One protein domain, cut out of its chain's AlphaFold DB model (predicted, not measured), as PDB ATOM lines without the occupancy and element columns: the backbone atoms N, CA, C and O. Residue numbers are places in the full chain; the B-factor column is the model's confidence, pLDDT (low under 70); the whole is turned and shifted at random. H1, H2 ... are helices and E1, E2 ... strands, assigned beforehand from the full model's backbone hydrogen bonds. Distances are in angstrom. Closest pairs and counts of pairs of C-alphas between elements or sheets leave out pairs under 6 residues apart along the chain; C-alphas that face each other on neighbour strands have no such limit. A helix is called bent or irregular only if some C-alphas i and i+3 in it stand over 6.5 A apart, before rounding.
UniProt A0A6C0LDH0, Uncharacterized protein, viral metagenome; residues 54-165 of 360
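This is residues 54 to 165 of the 360 residues of an uncharacterized protein of viral metagenome (UniProt A0A6C0LDH0). A small, strongly twisted sheet of three strands, E1, E2 and E3, stands in the middle with helices on both faces: the longest helix, H4, crosses one face, with H3 over the same face, and the short H1 covers part of the opposite face. H2 grazes the sheet where E2 ends and E3 begins, and the long unnamed stretch of residues 98 to 119 loops round on H1's side. The printed part has 112 residues with four named helices and three named strands, in the order H1 E1 E2 E3 H2 H3 H4. The sheet runs E1 E2 E3, all antiparallel, a meander in which each strand is the antiparallel neighbour of the one before; the class is mixed, helices and strands. The whole is compact and rounded, with a radius of gyration of the C-alphas of 13.5 A and spans of 36 by 35 by 28 A.

E1 is residues 65 to 71, 17.2 A long, from C-alpha 65 at (132.802, 163.288, 184.129). E2 is residues 78 to 85, 20.7 A, and E3 is residues 90 to 97, 22.5 A. H4, residues 150 to 164, is 21.2 A long and ends with C-alpha 164 at (122.658, 154.696, 176.508). H1 is residues 54 to 59, 8.6 A, from C-alpha 54 at (120.476, 162.082, 180.102). H2 is residues 120 to 131, 17.3 A, and irregular: C-alphas 121 and 124 are 7.6 A apart. H3 is residues 139 to 144, 8.7 A.

E1 and E2 form a hairpin, at 162 degrees, with N 68 and O 80 within hydrogen-bond range at 2.8 A. E2 and E3 form another, at 152 degrees, with N 94 and O 81 at 2.8 A. H4 is on the sheet over E1 and E2, at a height of 8.5 A, and runs across the strands; its closest C-alphas to E1 are Val 157 and His 68, 6.2 A. H3, on the same face, is only just over E3, with 3 of its 6 C-alphas falling on it; Phe 141 and Tyr 93 have the closest C-alphas, 6.1 A. H1 is on the opposite face, over E1, at a height of 9.2 A; the closest C-alphas are those of Arg 57 and Ile 67, 5.9 A. H2 only grazes the sheet with residues 125 to 130, the C-alphas of Ala 129 and Thr 90 being 6.2 A apart. H1 is apart from H2 and H3. In H1, H3 and H4 every O i to N i+4 pair is within hydrogen-bond range; in H2, 6 of 8 are.

The two C-alphas farthest apart, those of Glu 73 and Asp 121, are 38.4 A apart. The printed part has no cut, and the link from E3 to H2, 22 residues, is long. The mean pLDDT of the printed part is 89.1, and no printed residue is under 70.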
ATOM      1  N   ASP A  54     119.981 162.677 181.343       93.56
ATOM      2  CA  ASP A  54     120.476 162.082 180.102       93.56
ATOM      3  C   ASP A  54     120.942 163.116 179.072       93.56
ATOM      4  O   ASP A  54     121.838 162.827 178.275       93.56
ATOM      5  N   ASP A  55     120.373 164.325 179.087       91.81
ATOM      6  CA  ASP A  55     120.835 165.411 178.225       91.81
ATOM      7  C   ASP A  55     122.257 165.819 178.649       91.81
ATOM      8  O   ASP A  55     123.176 165.814 177.827       91.81
ATOM      9  N   ILE A  56     122.485 166.034 179.952       94.38
ATOM     10  CA  ILE A  56     123.813 166.385 180.487       94.38
ATOM     11  C   ILE A  56     124.827 165.254 180.272       94.38
ATOM     12  O   ILE A  56     125.966 165.515 179.882       94.38
ATOM     13  N   ARG A  57     124.424 163.987 180.446       95.69
ATOM     14  CA  ARG A  57     125.286 162.823 180.157       95.69
ATOM     15  C   ARG A  57     125.806 162.844 178.725       95.69
ATOM     16  O   ARG A  57     126.998 162.634 178.509       95.69
ATOM     17  N   LYS A  58     124.933 163.136 177.755       92.56
ATOM     18  CA  LYS A  58     125.303 163.232 176.334       92.56
ATOM     19  C   LYS A  58     126.187 164.438 176.056       92.56
ATOM     20  O   LYS A  58     127.143 164.323 175.294       92.56
ATOM     21  N   PHE A  59     125.898 165.582 176.672       92.50
ATOM     22  CA  PHE A  59     126.711 166.786 176.496       92.50
ATOM     23  C   PHE A  59     128.132 166.597 177.044       92.50
ATOM     24  O   PHE A  59     129.088 167.099 176.456       92.50
ATOM     25  N   CYS A  60     128.265 165.807 178.112       92.94
ATOM     26  CA  CYS A  60     129.527 165.494 178.778       92.94
ATOM     27  C   CYS A  60     130.164 164.170 178.356       92.94
ATOM     28  O   CYS A  60     131.091 163.691 179.016       92.94
ATOM     29  N   ALA A  61     129.711 163.588 177.248       91.38
ATOM     30  CA  ALA A  61     130.339 162.405 176.684       91.38
ATOM     31  C   ALA A  61     131.818 162.676 176.346       91.38
ATOM     32  O   ALA A  61     132.189 163.739 175.844       91.38
ATOM     33  N   ASN A  62     132.673 161.692 176.616       89.06
ATOM     34  CA  ASN A  62     134.118 161.693 176.387       89.06
ATOM     35  C   ASN A  62     134.899 162.774 177.165       89.06
ATOM     36  O   ASN A  62     136.038 163.103 176.817       89.06
ATOM     37  N   LYS A  63     134.304 163.316 178.235       92.12
ATOM     38  CA  LYS A  63     134.931 164.229 179.211       92.12
ATOM     39  C   LYS A  63     135.297 163.498 180.491       92.12
ATOM     40  O   LYS A  63     134.772 162.442 180.749       92.12
ATOM     41  N   ARG A  64     136.097 164.057 181.388       93.25
ATOM     42  CA  ARG A  64     136.422 163.423 182.688       93.25
ATOM     43  C   ARG A  64     135.260 163.367 183.714       93.25
ATOM     44  O   ARG A  64     135.519 163.457 184.910       93.25
ATOM     45  N   TYR A  65     134.003 163.227 183.282       94.56
ATOM     46  CA  TYR A  65     132.802 163.288 184.129       94.56
ATOM     47  C   TYR A  65     131.918 162.048 184.019       94.56
ATOM     48  O   TYR A  65     131.683 161.525 182.932       94.56
ATOM     49  N   VAL A  66     131.322 161.660 185.144       96.12
ATOM     50  CA  VAL A  66     130.210 160.703 185.211       96.12
ATOM     51  C   VAL A  66     129.060 161.365 185.964       96.12
ATOM     52  O   VAL A  66     129.197 161.697 187.137       96.12
ATOM     53  N   ILE A  67     127.931 161.583 185.293       97.56
ATOM     54  CA  ILE A  67     126.785 162.323 185.829       97.56
ATOM     55  C   ILE A  67     125.843 161.361 186.554       97.56
ATOM     56  O   ILE A  67     125.286 160.439 185.949       97.56
ATOM     57  N   HIS A  68     125.648 161.603 187.849       97.00
ATOM     58  CA  HIS A  68     124.764 160.822 188.703       97.00
ATOM     59  C   HIS A  68     123.304 161.229 188.488       97.00
ATOM     60  O   HIS A  68     122.529 160.456 187.930       97.00
ATOM     61  N   LYS A  69     122.941 162.434 188.941       96.38
ATOM     62  CA  LYS A  69     121.558 162.916 189.019       96.38
ATOM     63  C   LYS A  69     121.494 164.438 188.966       96.38
ATOM     64  O   LYS A  69     122.494 165.117 189.203       96.38
ATOM     65  N   ILE A  70     120.300 164.951 188.696       95.56
ATOM     66  CA  ILE A  70     119.947 166.362 188.839       95.56
ATOM     67  C   ILE A  70     118.886 166.448 189.934       95.56
ATOM     68  O   ILE A  70     117.906 165.708 189.893       95.56
ATOM     69  N   GLU A  71     119.075 167.336 190.905       93.56
ATOM     70  CA  GLU A  71     118.084 167.601 191.953       93.56
ATOM     71  C   GLU A  71     117.800 169.098 192.067       93.56
ATOM     72  O   GLU A  71     118.686 169.926 191.860       93.56
ATOM     73  N   GLY A  72     116.568 169.446 192.436       87.69
ATOM     74  CA  GLY A  72     116.092 170.829 192.510       87.69
ATOM     75  C   GLY A  72     115.296 171.262 191.277       87.69
ATOM     76  O   GLY A  72     115.080 170.493 190.340       87.69
ATOM     77  N   GLU A  73     114.825 172.509 191.297       79.38
ATOM     78  CA  GLU A  73     113.973 173.081 190.251       79.38
ATOM     79  C   GLU A  73     114.458 174.473 189.834       79.38
ATOM     80  O   GLU A  73     114.971 175.244 190.652       79.38
ATOM     81  N   GLY A  74     114.273 174.791 188.546       72.44
ATOM     82  CA  GLY A  74     114.672 176.065 187.949       72.44
ATOM     83  C   GLY A  74     116.148 176.385 188.191       72.44
ATOM     84  O   GLY A  74     117.005 175.506 188.133       72.44
ATOM     85  N   ASN A  75     116.429 177.639 188.544       72.06
ATOM     86  CA  ASN A  75     117.787 178.159 188.760       72.06
ATOM     87  C   ASN A  75     118.482 177.603 190.021       72.06
ATOM     88  O   ASN A  75     119.610 177.978 190.317       72.06
ATOM     89  N   ASN A  76     117.809 176.746 190.799       83.94
ATOM     90  CA  ASN A  76     118.392 176.078 191.966       83.94
ATOM     91  C   ASN A  76     118.736 174.606 191.691       83.94
ATOM     92  O   ASN A  76     119.138 173.896 192.617       83.94
ATOM     93  N   ALA A  77     118.544 174.133 190.455       92.06
ATOM     94  CA  ALA A  77     118.890 172.776 190.071       92.06
ATOM     95  C   ALA A  77     120.407 172.555 190.170       92.06
ATOM     96  O   ALA A  77     121.212 173.363 189.702       92.06
ATOM     97  N   LYS A  78     120.797 171.437 190.780       95.56
ATOM     98  CA  LYS A  78     122.188 171.016 190.946       95.56
ATOM     99  C   LYS A  78     122.426 169.707 190.227       95.56
ATOM    100  O   LYS A  78     121.621 168.783 190.332       95.56
ATOM    101  N   VAL A  79     123.565 169.617 189.559       96.75
ATOM    102  CA  VAL A  79     124.054 168.387 188.942       96.75
ATOM    103  C   VAL A  79     125.024 167.739 189.912       96.75
ATOM    104  O   VAL A  79     125.977 168.375 190.356       96.75
ATOM    105  N   TYR A  80     124.794 166.472 190.224       96.94
ATOM    106  CA  TYR A  80     125.680 165.652 191.039       96.94
ATOM    107  C   TYR A  80     126.468 164.712 190.131       96.94
ATOM    108  O   TYR A  80     125.897 164.077 189.240       96.94
ATOM    109  N   PHE A  81     127.778 164.621 190.334       96.62
ATOM    110  CA  PHE A  81     128.671 163.937 189.401       96.62
ATOM    111  C   PHE A  81     129.968 163.474 190.064       96.62
ATOM    112  O   PHE A  81     130.374 163.978 191.109       96.62
ATOM    113  N   TRP A  82     130.659 162.546 189.410       96.44
ATOM    114  CA  TRP A  82     132.065 162.264 189.674       96.44
ATOM    115  C   TRP A  82     132.939 162.934 188.620       96.44
ATOM    116  O   TRP A  82     132.632 162.863 187.431       96.44
ATOM    117  N   TYR A  83     134.046 163.533 189.053       93.75
ATOM    118  CA  TYR A  83     135.109 164.024 188.182       93.75
ATOM    119  C   TYR A  83     136.394 163.231 188.413       93.75
ATOM    120  O   TYR A  83     136.762 162.942 189.555       93.75
ATOM    121  N   TYR A  84     137.085 162.875 187.333       94.38
ATOM    122  CA  TYR A  84     138.309 162.088 187.423       94.38
ATOM    123  C   TYR A  84     139.535 162.947 187.751       94.38
ATOM    124  O   TYR A  84     139.952 163.807 186.965       94.38
ATOM    125  N   LEU A  85     140.169 162.674 188.895       90.56
ATOM    126  CA  LEU A  85     141.359 163.383 189.347       90.56
ATOM    127  C   LEU A  85     142.635 162.625 188.959       90.56
ATOM    128  O   LEU A  85     143.121 161.777 189.704       90.56
ATOM    129  N   VAL A  86     143.238 163.018 187.833       85.62
ATOM    130  CA  VAL A  86     144.433 162.370 187.247       85.62
ATOM    131  C   VAL A  86     145.557 162.138 188.262       85.62
ATOM    132  O   VAL A  86     146.103 161.048 188.340       85.62
ATOM    133  N   LYS A  87     145.880 163.132 189.102       85.56
ATOM    134  CA  LYS A  87     146.977 163.012 190.083       85.56
ATOM    135  C   LYS A  87     146.758 161.927 191.139       85.56
ATOM    136  O   LYS A  87     147.733 161.471 191.727       85.56
ATOM    137  N   LYS A  88     145.502 161.591 191.438       85.00
ATOM    138  CA  LYS A  88     145.146 160.561 192.421       85.00
ATOM    139  C   LYS A  88     144.678 159.261 191.769       85.00
ATOM    140  O   LYS A  88     144.545 158.280 192.481       85.00
ATOM    141  N   GLN A  89     144.422 159.272 190.461       86.44
ATOM    142  CA  GLN A  89     143.799 158.175 189.721       86.44
ATOM    143  C   GLN A  89     142.474 157.697 190.344       86.44
ATOM    144  O   GLN A  89     142.150 156.512 190.340       86.44
ATOM    145  N   THR A  90     141.690 158.634 190.884       91.56
ATOM    146  CA  THR A  90     140.402 158.350 191.525       91.56
ATOM    147  C   THR A  90     139.293 159.264 191.010       91.56
ATOM    148  O   THR A  90     139.522 160.404 190.594       91.56
ATOM    149  N   TRP A  91     138.065 158.758 191.067       94.62
ATOM    150  CA  TRP A  91     136.833 159.501 190.828       94.62
ATOM    151  C   TRP A  91     136.404 160.234 192.095       94.62
ATOM    152  O   TRP A  91     136.084 159.611 193.107       94.62
ATOM    153  N   GLN A  92     136.366 161.562 192.041       94.38
ATOM    154  CA  GLN A  92     135.946 162.400 193.156       94.38
ATOM    155  C   GLN A  92     134.500 162.855 192.961       94.38
ATOM    156  O   GLN A  92     134.165 163.430 191.928       94.38
ATOM    157  N   TYR A  93     133.652 162.629 193.965       96.06
ATOM    158  CA  TYR A  93     132.259 163.066 193.917       96.06
ATOM    159  C   TYR A  93     132.124 164.565 194.205       96.06
ATOM    160  O   TYR A  93     132.737 165.102 195.134       96.06
ATOM    161  N   SER A  94     131.298 165.245 193.418       95.00
ATOM    162  CA  SER A  94     130.989 166.661 193.555       95.00
ATOM    163  C   SER A  94     129.557 166.959 193.108       95.00
ATOM    164  O   SER A  94     128.816 166.090 192.651       95.00
ATOM    165  N   PHE A  95     129.157 168.208 193.291       95.19
ATOM    166  CA  PHE A  95     127.946 168.761 192.714       95.19
ATOM    167  C   PHE A  95     128.194 170.225 192.388       95.19
ATOM    168  O   PHE A  95     129.007 170.856 193.067       95.19
ATOM    169  N   GLU A  96     127.475 170.740 191.401       95.75
ATOM    170  CA  GLU A  96     127.571 172.131 190.970       95.75
ATOM    171  C   GLU A  96     126.230 172.608 190.382       95.75
ATOM    172  O   GLU A  96     125.340 171.787 190.132       95.75
ATOM    173  N   SER A  97     126.043 173.923 190.221       94.88
ATOM    174  CA  SER A  97     124.830 174.475 189.590       94.88
ATOM    175  C   SER A  97     124.640 173.937 188.168       94.88
ATOM    176  O   SER A  97     125.613 173.819 187.422       94.88
ATOM    177  N   LEU A  98     123.394 173.659 187.767       92.94
ATOM    178  CA  LEU A  98     123.058 173.249 186.395       92.94
ATOM    179  C   LEU A  98     123.534 174.266 185.347       92.94
ATOM    180  O   LEU A  98     123.929 173.866 184.255       92.94
ATOM    181  N   ASP A  99     123.566 175.551 185.695       90.81
ATOM    182  CA  ASP A  99     124.002 176.632 184.802       90.81
ATOM    183  C   ASP A  99     125.492 176.546 184.427       90.81
ATOM    184  O   ASP A  99     125.900 177.078 183.394       90.81
ATOM    185  N   ASN A 100     126.300 175.845 185.230       93.38
ATOM    186  CA  ASN A 100     127.730 175.665 184.967       93.38
ATOM    187  C   ASN A 100     128.005 174.531 183.969       93.38
ATOM    188  O   ASN A 100     129.144 174.365 183.534       93.38
ATOM    189  N   PHE A 101     126.981 173.759 183.590       92.88
ATOM    190  CA  PHE A 101     127.072 172.699 182.589       92.88
ATOM    191  C   PHE A 101     126.630 173.191 181.206       92.88
ATOM    192  O   PHE A 101     125.874 174.163 181.088       92.88
ATOM    193  N   PRO A 102     127.045 172.508 180.123       88.88
ATOM    194  CA  PRO A 102     126.545 172.809 178.792       88.88
ATOM    195  C   PRO A 102     125.025 172.662 178.749       88.88
ATOM    196  O   PRO A 102     124.473 171.674 179.221       88.88
ATOM    197  N   GLN A 103     124.350 173.624 178.130       85.38
ATOM    198  CA  GLN A 103     122.907 173.553 177.898       85.38
ATOM    199  C   GLN A 103     122.601 172.935 176.518       85.38
ATOM    200  O   GLN A 103     121.444 172.693 176.164       85.38
ATOM    201  N   ALA A 104     123.638 172.718 175.699       80.75
ATOM    202  CA  ALA A 104     123.588 172.180 174.342       80.75
ATOM    203  C   ALA A 104     124.774 171.252 174.061       80.75
ATOM    204  O   ALA A 104     125.868 171.453 174.590       80.75
ATOM    205  N   ILE A 105     124.603 170.349 173.092       74.81
ATOM    206  CA  ILE A 105     125.724 169.618 172.487       74.81
ATOM    207  C   ILE A 105     126.731 170.622 171.908       74.81
ATOM    208  O   ILE A 105     126.367 171.508 171.136       74.81
ATOM    209  N   GLY A 106     128.005 170.460 172.266       71.69
ATOM    210  CA  GLY A 106     129.107 171.268 171.736       71.69
ATOM    211  C   GLY A 106     129.258 172.657 172.364       71.69
ATOM    212  O   GLY A 106     130.206 173.364 172.025       71.69
ATOM    213  N   GLN A 107     128.379 173.049 173.293       77.75
ATOM    214  CA  GLN A 107     128.563 174.270 174.073       77.75
ATOM    215  C   GLN A 107     129.720 174.082 175.062       77.75
ATOM    216  O   GLN A 107     129.781 173.087 175.778       77.75
ATOM    217  N   ASN A 108     130.633 175.052 175.111       82.69
ATOM    218  CA  ASN A 108     131.632 175.105 176.172       82.69
ATOM    219  C   ASN A 108     130.999 175.685 177.445       82.69
ATOM    220  O   ASN A 108     130.243 176.655 177.360       82.69
ATOM    221  N   ALA A 109     131.326 175.109 178.594       88.19
ATOM    222  CA  ALA A 109     130.871 175.542 179.910       88.19
ATOM    223  C   ALA A 109     132.000 175.345 180.933       88.19
ATOM    224  O   ALA A 109     133.030 174.754 180.592       88.19
ATOM    225  N   ASP A 110     131.812 175.858 182.147       91.25
ATOM    226  CA  ASP A 110     132.811 175.758 183.216       91.25
ATOM    227  C   ASP A 110     133.010 174.298 183.644       91.25
ATOM    228  O   ASP A 110     134.138 173.833 183.783       91.25
ATOM    229  N   GLU A 111     131.918 173.544 183.764       93.56
ATOM    230  CA  GLU A 111     131.953 172.102 183.969       93.56
ATOM    231  C   GLU A 111     131.825 171.376 182.627       93.56
ATOM    232  O   GLU A 111     131.014 171.732 181.770       93.56
ATOM    233  N   CYS A 112     132.609 170.309 182.435       90.38
ATOM    234  CA  CYS A 112     132.535 169.466 181.232       90.38
ATOM    235  C   CYS A 112     132.910 170.193 179.909       90.38
ATOM    236  O   CYS A 112     132.753 169.680 178.792       90.38
ATOM    237  N   GLY A 113     133.556 171.356 180.047       85.88
ATOM    238  CA  GLY A 113     134.171 172.137 178.979       85.88
ATOM    239  C   GLY A 113     135.384 171.474 178.313       85.88
ATOM    240  O   GLY A 113     135.620 170.264 178.394       85.88
ATOM    241  N   GLN A 114     136.144 172.257 177.552       85.19
ATOM    242  CA  GLN A 114     137.264 171.753 176.744       85.19
ATOM    243  C   GLN A 114     138.472 171.256 177.556       85.19
ATOM    244  O   GLN A 114     139.153 170.325 177.129       85.19
ATOM    245  N   ASP A 115     138.741 171.840 178.718       83.44
ATOM    246  CA  ASP A 115     139.849 171.494 179.622       83.44
ATOM    247  C   ASP A 115     139.687 170.117 180.292       83.44
ATOM    248  O   ASP A 115     140.644 169.526 180.799       83.44
ATOM    249  N   THR A 116     138.474 169.577 180.234       87.50
ATOM    250  CA  THR A 116     138.121 168.268 180.786       87.50
ATOM    251  C   THR A 116     138.089 167.155 179.739       87.50
ATOM    252  O   THR A 116     137.757 166.010 180.057       87.50
ATOM    253  N   ASN A 117     138.461 167.468 178.493       88.12
ATOM    254  CA  ASN A 117     138.620 166.492 177.418       88.12
ATOM    255  C   ASN A 117     139.605 165.395 177.810       88.12
ATOM    256  O   ASN A 117     140.695 165.684 178.302       88.12
ATOM    257  N   VAL A 118     139.254 164.143 177.514       89.12
ATOM    258  CA  VAL A 118     140.151 163.007 177.717       89.12
ATOM    259  C   VAL A 118     141.263 163.025 176.666       89.12
ATOM    260  O   VAL A 118     141.022 162.791 175.486       89.12
ATOM    261  N   THR A 119     142.493 163.309 177.090       86.25
ATOM    262  CA  THR A 119     143.689 163.242 176.239       86.25
ATOM    263  C   THR A 119     144.310 161.851 176.304       86.25
ATOM    264  O   THR A 119     144.078 161.116 177.265       86.25
ATOM    265  N   ALA A 120     145.141 161.511 175.316       78.25
ATOM    266  CA  ALA A 120     145.827 160.221 175.254       78.25
ATOM    267  C   ALA A 120     146.649 159.912 176.521       78.25
ATOM    268  O   ALA A 120     146.605 158.783 177.004       78.25
ATOM    269  N   ASP A 121     147.306 160.921 177.101       80.19
ATOM    270  CA  ASP A 121     148.299 160.757 178.176       80.19
ATOM    271  C   ASP A 121     147.741 160.207 179.498       80.19
ATOM    272  O   ASP A 121     148.500 159.708 180.318       80.19
ATOM    273  N   PHE A 122     146.431 160.292 179.726       82.94
ATOM    274  CA  PHE A 122     145.781 159.756 180.934       82.94
ATOM    275  C   PHE A 122     144.571 158.879 180.606       82.94
ATOM    276  O   PHE A 122     143.792 158.523 181.490       82.94
ATOM    277  N   ARG A 123     144.369 158.557 179.323       83.94
ATOM    278  CA  ARG A 123     143.233 157.753 178.877       83.94
ATOM    279  C   ARG A 123     143.258 156.361 179.504       83.94
ATOM    280  O   ARG A 123     142.209 155.872 179.901       83.94
ATOM    281  N   GLN A 124     144.444 155.766 179.624       80.44
ATOM    282  CA  GLN A 124     144.617 154.464 180.263       80.44
ATOM    283  C   GLN A 124     144.230 154.515 181.747       80.44
ATOM    284  O   GLN A 124     143.371 153.752 182.175       80.44
ATOM    285  N   ASP A 125     144.770 155.472 182.501       82.75
ATOM    286  CA  ASP A 125     144.459 155.639 183.924       82.75
ATOM    287  C   ASP A 125     142.955 155.884 184.166       82.75
ATOM    288  O   ASP A 125     142.380 155.404 185.146       82.75
ATOM    289  N   LEU A 126     142.296 156.626 183.264       88.81
ATOM    290  CA  LEU A 126     140.849 156.851 183.303       88.81
ATOM    291  C   LEU A 126     140.071 155.547 183.088       88.81
ATOM    292  O   LEU A 126     139.130 155.277 183.835       88.81
ATOM    293  N   ILE A 127     140.453 154.765 182.073       86.38
ATOM    294  CA  ILE A 127     139.857 153.460 181.762       86.38
ATOM    295  C   ILE A 127     139.978 152.540 182.980       86.38
ATOM    296  O   ILE A 127     138.980 151.978 183.434       86.38
ATOM    297  N   GLU A 128     141.173 152.416 183.554       81.25
ATOM    298  CA  GLU A 128     141.421 151.567 184.723       81.25
ATOM    299  C   GLU A 128     140.553 151.999 185.909       81.25
ATOM    300  O   GLU A 128     139.753 151.210 186.418       81.25
ATOM    301  N   ALA A 129     140.586 153.283 186.272       87.31
ATOM    302  CA  ALA A 129     139.806 153.798 187.391       87.31
ATOM    303  C   ALA A 129     138.287 153.682 187.185       87.31
ATOM    304  O   ALA A 129     137.553 153.415 188.140       87.31
ATOM    305  N   TYR A 130     137.791 153.901 185.960       90.62
ATOM    306  CA  TYR A 130     136.375 153.729 185.630       90.62
ATOM    307  C   TYR A 130     135.948 152.276 185.813       90.62
ATOM    308  O   TYR A 130     134.912 152.020 186.426       90.62
ATOM    309  N   ASN A 131     136.735 151.315 185.328       84.12
ATOM    310  CA  ASN A 131     136.375 149.899 185.381       84.12
ATOM    311  C   ASN A 131     136.543 149.286 186.774       84.12
ATOM    312  O   ASN A 131     135.702 148.484 187.173       84.12
ATOM    313  N   GLU A 132     137.542 149.719 187.539       81.44
ATOM    314  CA  GLU A 132     137.765 149.275 188.921       81.44
ATOM    315  C   GLU A 132     136.862 149.975 189.948       81.44
ATOM    316  O   GLU A 132     136.936 149.669 191.136       81.44
ATOM    317  N   ASN A 133     135.992 150.895 189.508       86.38
ATOM    318  CA  ASN A 133     135.184 151.745 190.387       86.38
ATOM    319  C   ASN A 133     136.056 152.462 191.435       86.38
ATOM    320  O   ASN A 133     135.688 152.558 192.605       86.38
ATOM    321  N   SER A 134     137.230 152.946 191.020       87.12
ATOM    322  CA  SER A 134     138.178 153.625 191.903       87.12
ATOM    323  C   SER A 134     137.631 154.999 192.288       87.12
ATOM    324  O   SER A 134     137.915 156.014 191.650       87.12
ATOM    325  N   THR A 135     136.771 155.034 193.303       88.81
ATOM    326  CA  THR A 135     136.146 156.256 193.808       88.81
ATOM    327  C   THR A 135     136.795 156.699 195.110       88.81
ATOM    328  O   THR A 135     137.047 155.876 195.988       88.81
ATOM    329  N   ASP A 136     137.002 158.005 195.274       86.81
ATOM    330  CA  ASP A 136     137.379 158.575 196.567       86.81
ATOM    331  C   ASP A 136     136.194 158.444 197.538       86.81
ATOM    332  O   ASP A 136     135.062 158.806 197.190       86.81
ATOM    333  N   THR A 137     136.445 157.914 198.736       73.44
ATOM    334  CA  THR A 137     135.433 157.785 199.792       73.44
ATOM    335  C   THR A 137     135.192 159.168 200.385       73.44
ATOM    336  O   THR A 137     135.834 159.584 201.346       73.44
ATOM    337  N   SER A 138     134.302 159.926 199.752       74.56
ATOM    338  CA  SER A 138     134.121 161.335 200.085       74.56
ATOM    339  C   SER A 138     132.968 161.533 201.068       74.56
ATOM    340  O   SER A 138     131.842 161.102 200.816       74.56
ATOM    341  N   ASP A 139     133.205 162.301 202.136       85.56
ATOM    342  CA  ASP A 139     132.140 162.790 203.031       85.56
ATOM    343  C   ASP A 139     131.028 163.509 202.248       85.56
ATOM    344  O   ASP A 139     129.854 163.486 202.624       85.56
ATOM    345  N   LYS A 140     131.395 164.117 201.111       91.50
ATOM    346  CA  LYS A 140     130.483 164.814 200.201       91.50
ATOM    347  C   LYS A 140     129.432 163.872 199.601       91.50
ATOM    348  O   LYS A 140     128.270 164.269 199.520       91.50
ATOM    349  N   PHE A 141     129.797 162.639 199.232       94.56
ATOM    350  CA  PHE A 141     128.830 161.638 198.766       94.56
ATOM    351  C   PHE A 141     127.859 161.257 199.885       94.56
ATOM    352  O   PHE A 141     126.652 161.414 199.714       94.56
ATOM    353  N   ASN A 142     128.382 160.871 201.051       91.69
ATOM    354  CA  ASN A 142     127.571 160.422 202.189       91.69
ATOM    355  C   ASN A 142     126.598 161.500 202.690       91.69
ATOM    356  O   ASN A 142     125.459 161.206 203.040       91.69
ATOM    357  N   THR A 143     127.029 162.765 202.693       92.88
ATOM    358  CA  THR A 143     126.193 163.901 203.123       92.88
ATOM    359  C   THR A 143     125.024 164.152 202.167       92.88
ATOM    360  O   THR A 143     123.977 164.638 202.584       92.88
ATOM    361  N   THR A 144     125.195 163.845 200.879       92.44
ATOM    362  CA  THR A 144     124.201 164.139 199.832       92.44
ATOM    363  C   THR A 144     123.385 162.918 199.405       92.44
ATOM    364  O   THR A 144     122.367 163.080 198.738       92.44
ATOM    365  N   ASN A 145     123.790 161.713 199.816       93.12
ATOM    366  CA  ASN A 145     123.097 160.447 199.558       93.12
ATOM    367  C   ASN A 145     123.104 159.593 200.842       93.12
ATOM    368  O   ASN A 145     123.800 158.578 200.924       93.12
ATOM    369  N   PRO A 146     122.402 160.032 201.902       91.62
ATOM    370  CA  PRO A 146     122.454 159.359 203.192       91.62
ATOM    371  C   PRO A 146     121.877 157.941 203.102       91.62
ATOM    372  O   PRO A 146     120.726 157.752 202.715       91.62
ATOM    373  N   GLY A 147     122.670 156.953 203.520       90.38
ATOM    374  CA  GLY A 147     122.268 155.543 203.536       90.38
ATOM    375  C   GLY A 147     122.509 154.787 202.227       90.38
ATOM    376  O   GLY A 147     122.185 153.604 202.163       90.38
ATOM    377  N   GLU A 148     123.089 155.431 201.214       93.12
ATOM    378  CA  GLU A 148     123.499 154.778 199.970       93.12
ATOM    379  C   GLU A 148     124.987 154.404 199.997       93.12
ATOM    380  O   GLU A 148     125.805 155.105 200.594       93.12
ATOM    381  N   ASP A 149     125.344 153.306 199.325       91.94
ATOM    382  CA  ASP A 149     126.738 152.915 199.111       91.94
ATOM    383  C   ASP A 149     127.278 153.528 197.809       91.94
ATOM    384  O   ASP A 149     126.686 153.395 196.736       91.94
ATOM    385  N   GLN A 150     128.419 154.215 197.895       92.31
ATOM    386  CA  GLN A 150     128.990 154.951 196.765       92.31
ATOM    387  C   GLN A 150     129.385 154.038 195.597       92.31
ATOM    388  O   GLN A 150     129.221 154.432 194.440       92.31
ATOM    389  N   LEU A 151     129.901 152.837 195.875       89.62
ATOM    390  CA  LEU A 151     130.328 151.898 194.838       89.62
ATOM    391  C   LEU A 151     129.120 151.282 194.134       89.62
ATOM    392  O   LEU A 151     129.140 151.148 192.905       89.62
ATOM    393  N   ASP A 152     128.067 150.956 194.883       90.12
ATOM    394  CA  ASP A 152     126.818 150.434 194.326       90.12
ATOM    395  C   ASP A 152     126.141 151.473 193.425       90.12
ATOM    396  O   ASP A 152     125.760 151.169 192.289       90.12
ATOM    397  N   VAL A 153     126.063 152.728 193.880       94.81
ATOM    398  CA  VAL A 153     125.475 153.823 193.096       94.81
ATOM    399  C   VAL A 153     126.318 154.129 191.858       94.81
ATOM    400  O   VAL A 153     125.769 154.225 190.758       94.81
ATOM    401  N   PHE A 154     127.647 154.214 191.984       94.19
ATOM    402  CA  PHE A 154     128.527 154.416 190.828       94.19
ATOM    403  C   PHE A 154     128.379 153.279 189.810       94.19
ATOM    404  O   PHE A 154     128.239 153.524 188.612       94.19
ATOM    405  N   SER A 155     128.315 152.030 190.281       90.06
ATOM    406  CA  SER A 155     128.099 150.853 189.432       90.06
ATOM    407  C   SER A 155     126.756 150.896 188.706       90.06
ATOM    408  O   SER A 155     126.690 150.541 187.528       90.06
ATOM    409  N   LYS A 156     125.694 151.357 189.373       93.25
ATOM    410  CA  LYS A 156     124.378 151.555 188.758       93.25
ATOM    411  C   LYS A 156     124.426 152.632 187.670       93.25
ATOM    412  O   LYS A 156     123.984 152.380 186.554       93.25
ATOM    413  N   VAL A 157     125.030 153.787 187.950       95.25
ATOM    414  CA  VAL A 157     125.173 154.873 186.962       95.25
ATOM    415  C   VAL A 157     125.986 154.411 185.748       95.25
ATOM    416  O   VAL A 157     125.609 154.700 184.615       95.25
ATOM    417  N   LYS A 158     127.047 153.617 185.941       92.00
ATOM    418  CA  LYS A 158     127.776 152.989 184.826       92.00
ATOM    419  C   LYS A 158     126.869 152.111 183.958       92.00
ATOM    420  O   LYS A 158     126.962 152.167 182.737       92.00
ATOM    421  N   GLN A 159     125.976 151.317 184.555       87.38
ATOM    422  CA  GLN A 159     125.017 150.504 183.790       87.38
ATOM    423  C   GLN A 159     124.051 151.368 182.970       87.38
ATOM    424  O   GLN A 159     123.724 151.008 181.841       87.38
ATOM    425  N   GLU A 160     123.637 152.520 183.497       92.88
ATOM    426  CA  GLU A 160     122.809 153.478 182.758       92.88
ATOM    427  C   GLU A 160     123.576 154.062 181.562       92.88
ATOM    428  O   GLU A 160     123.072 154.013 180.440       92.88
ATOM    429  N   TYR A 161     124.827 154.494 181.759       92.94
ATOM    430  CA  TYR A 161     125.719 154.924 180.671       92.94
ATOM    431  C   TYR A 161     125.869 153.844 179.589       92.94
ATOM    432  O   TYR A 161     125.757 154.147 178.401       92.94
ATOM    433  N   ASN A 162     126.031 152.577 179.997       85.50
ATOM    434  CA  ASN A 162     126.100 151.439 179.077       85.50
ATOM    435  C   ASN A 162     124.817 151.295 178.251       85.50
ATOM    436  O   ASN A 162     124.880 151.112 177.040       85.50
ATOM    437  N   SER A 163     123.647 151.382 178.891       85.94
ATOM    438  CA  SER A 163     122.359 151.251 178.196       85.94
ATOM    439  C   SER A 163     122.112 152.367 177.174       85.94
ATOM    440  O   SER A 163     121.353 152.182 176.225       85.94
ATOM    441  N   GLN A 164     122.774 153.512 177.356       87.25
ATOM    442  CA  GLN A 164     122.658 154.696 176.508       87.25
ATOM    443  C   GLN A 164     123.777 154.803 175.457       87.25
ATOM    444  O   GLN A 164     123.733 155.712 174.628       87.25
ATOM    445  N   GLY A 165     124.769 153.906 175.479       87.25
ATOM    446  CA  GLY A 165     125.914 153.938 174.565       87.25
ATOM    447  C   GLY A 165     126.849 155.133 174.780       87.25
ATOM    448  O   GLY A 165     127.422 155.645 173.818       87.25
TER     449      GLY A 165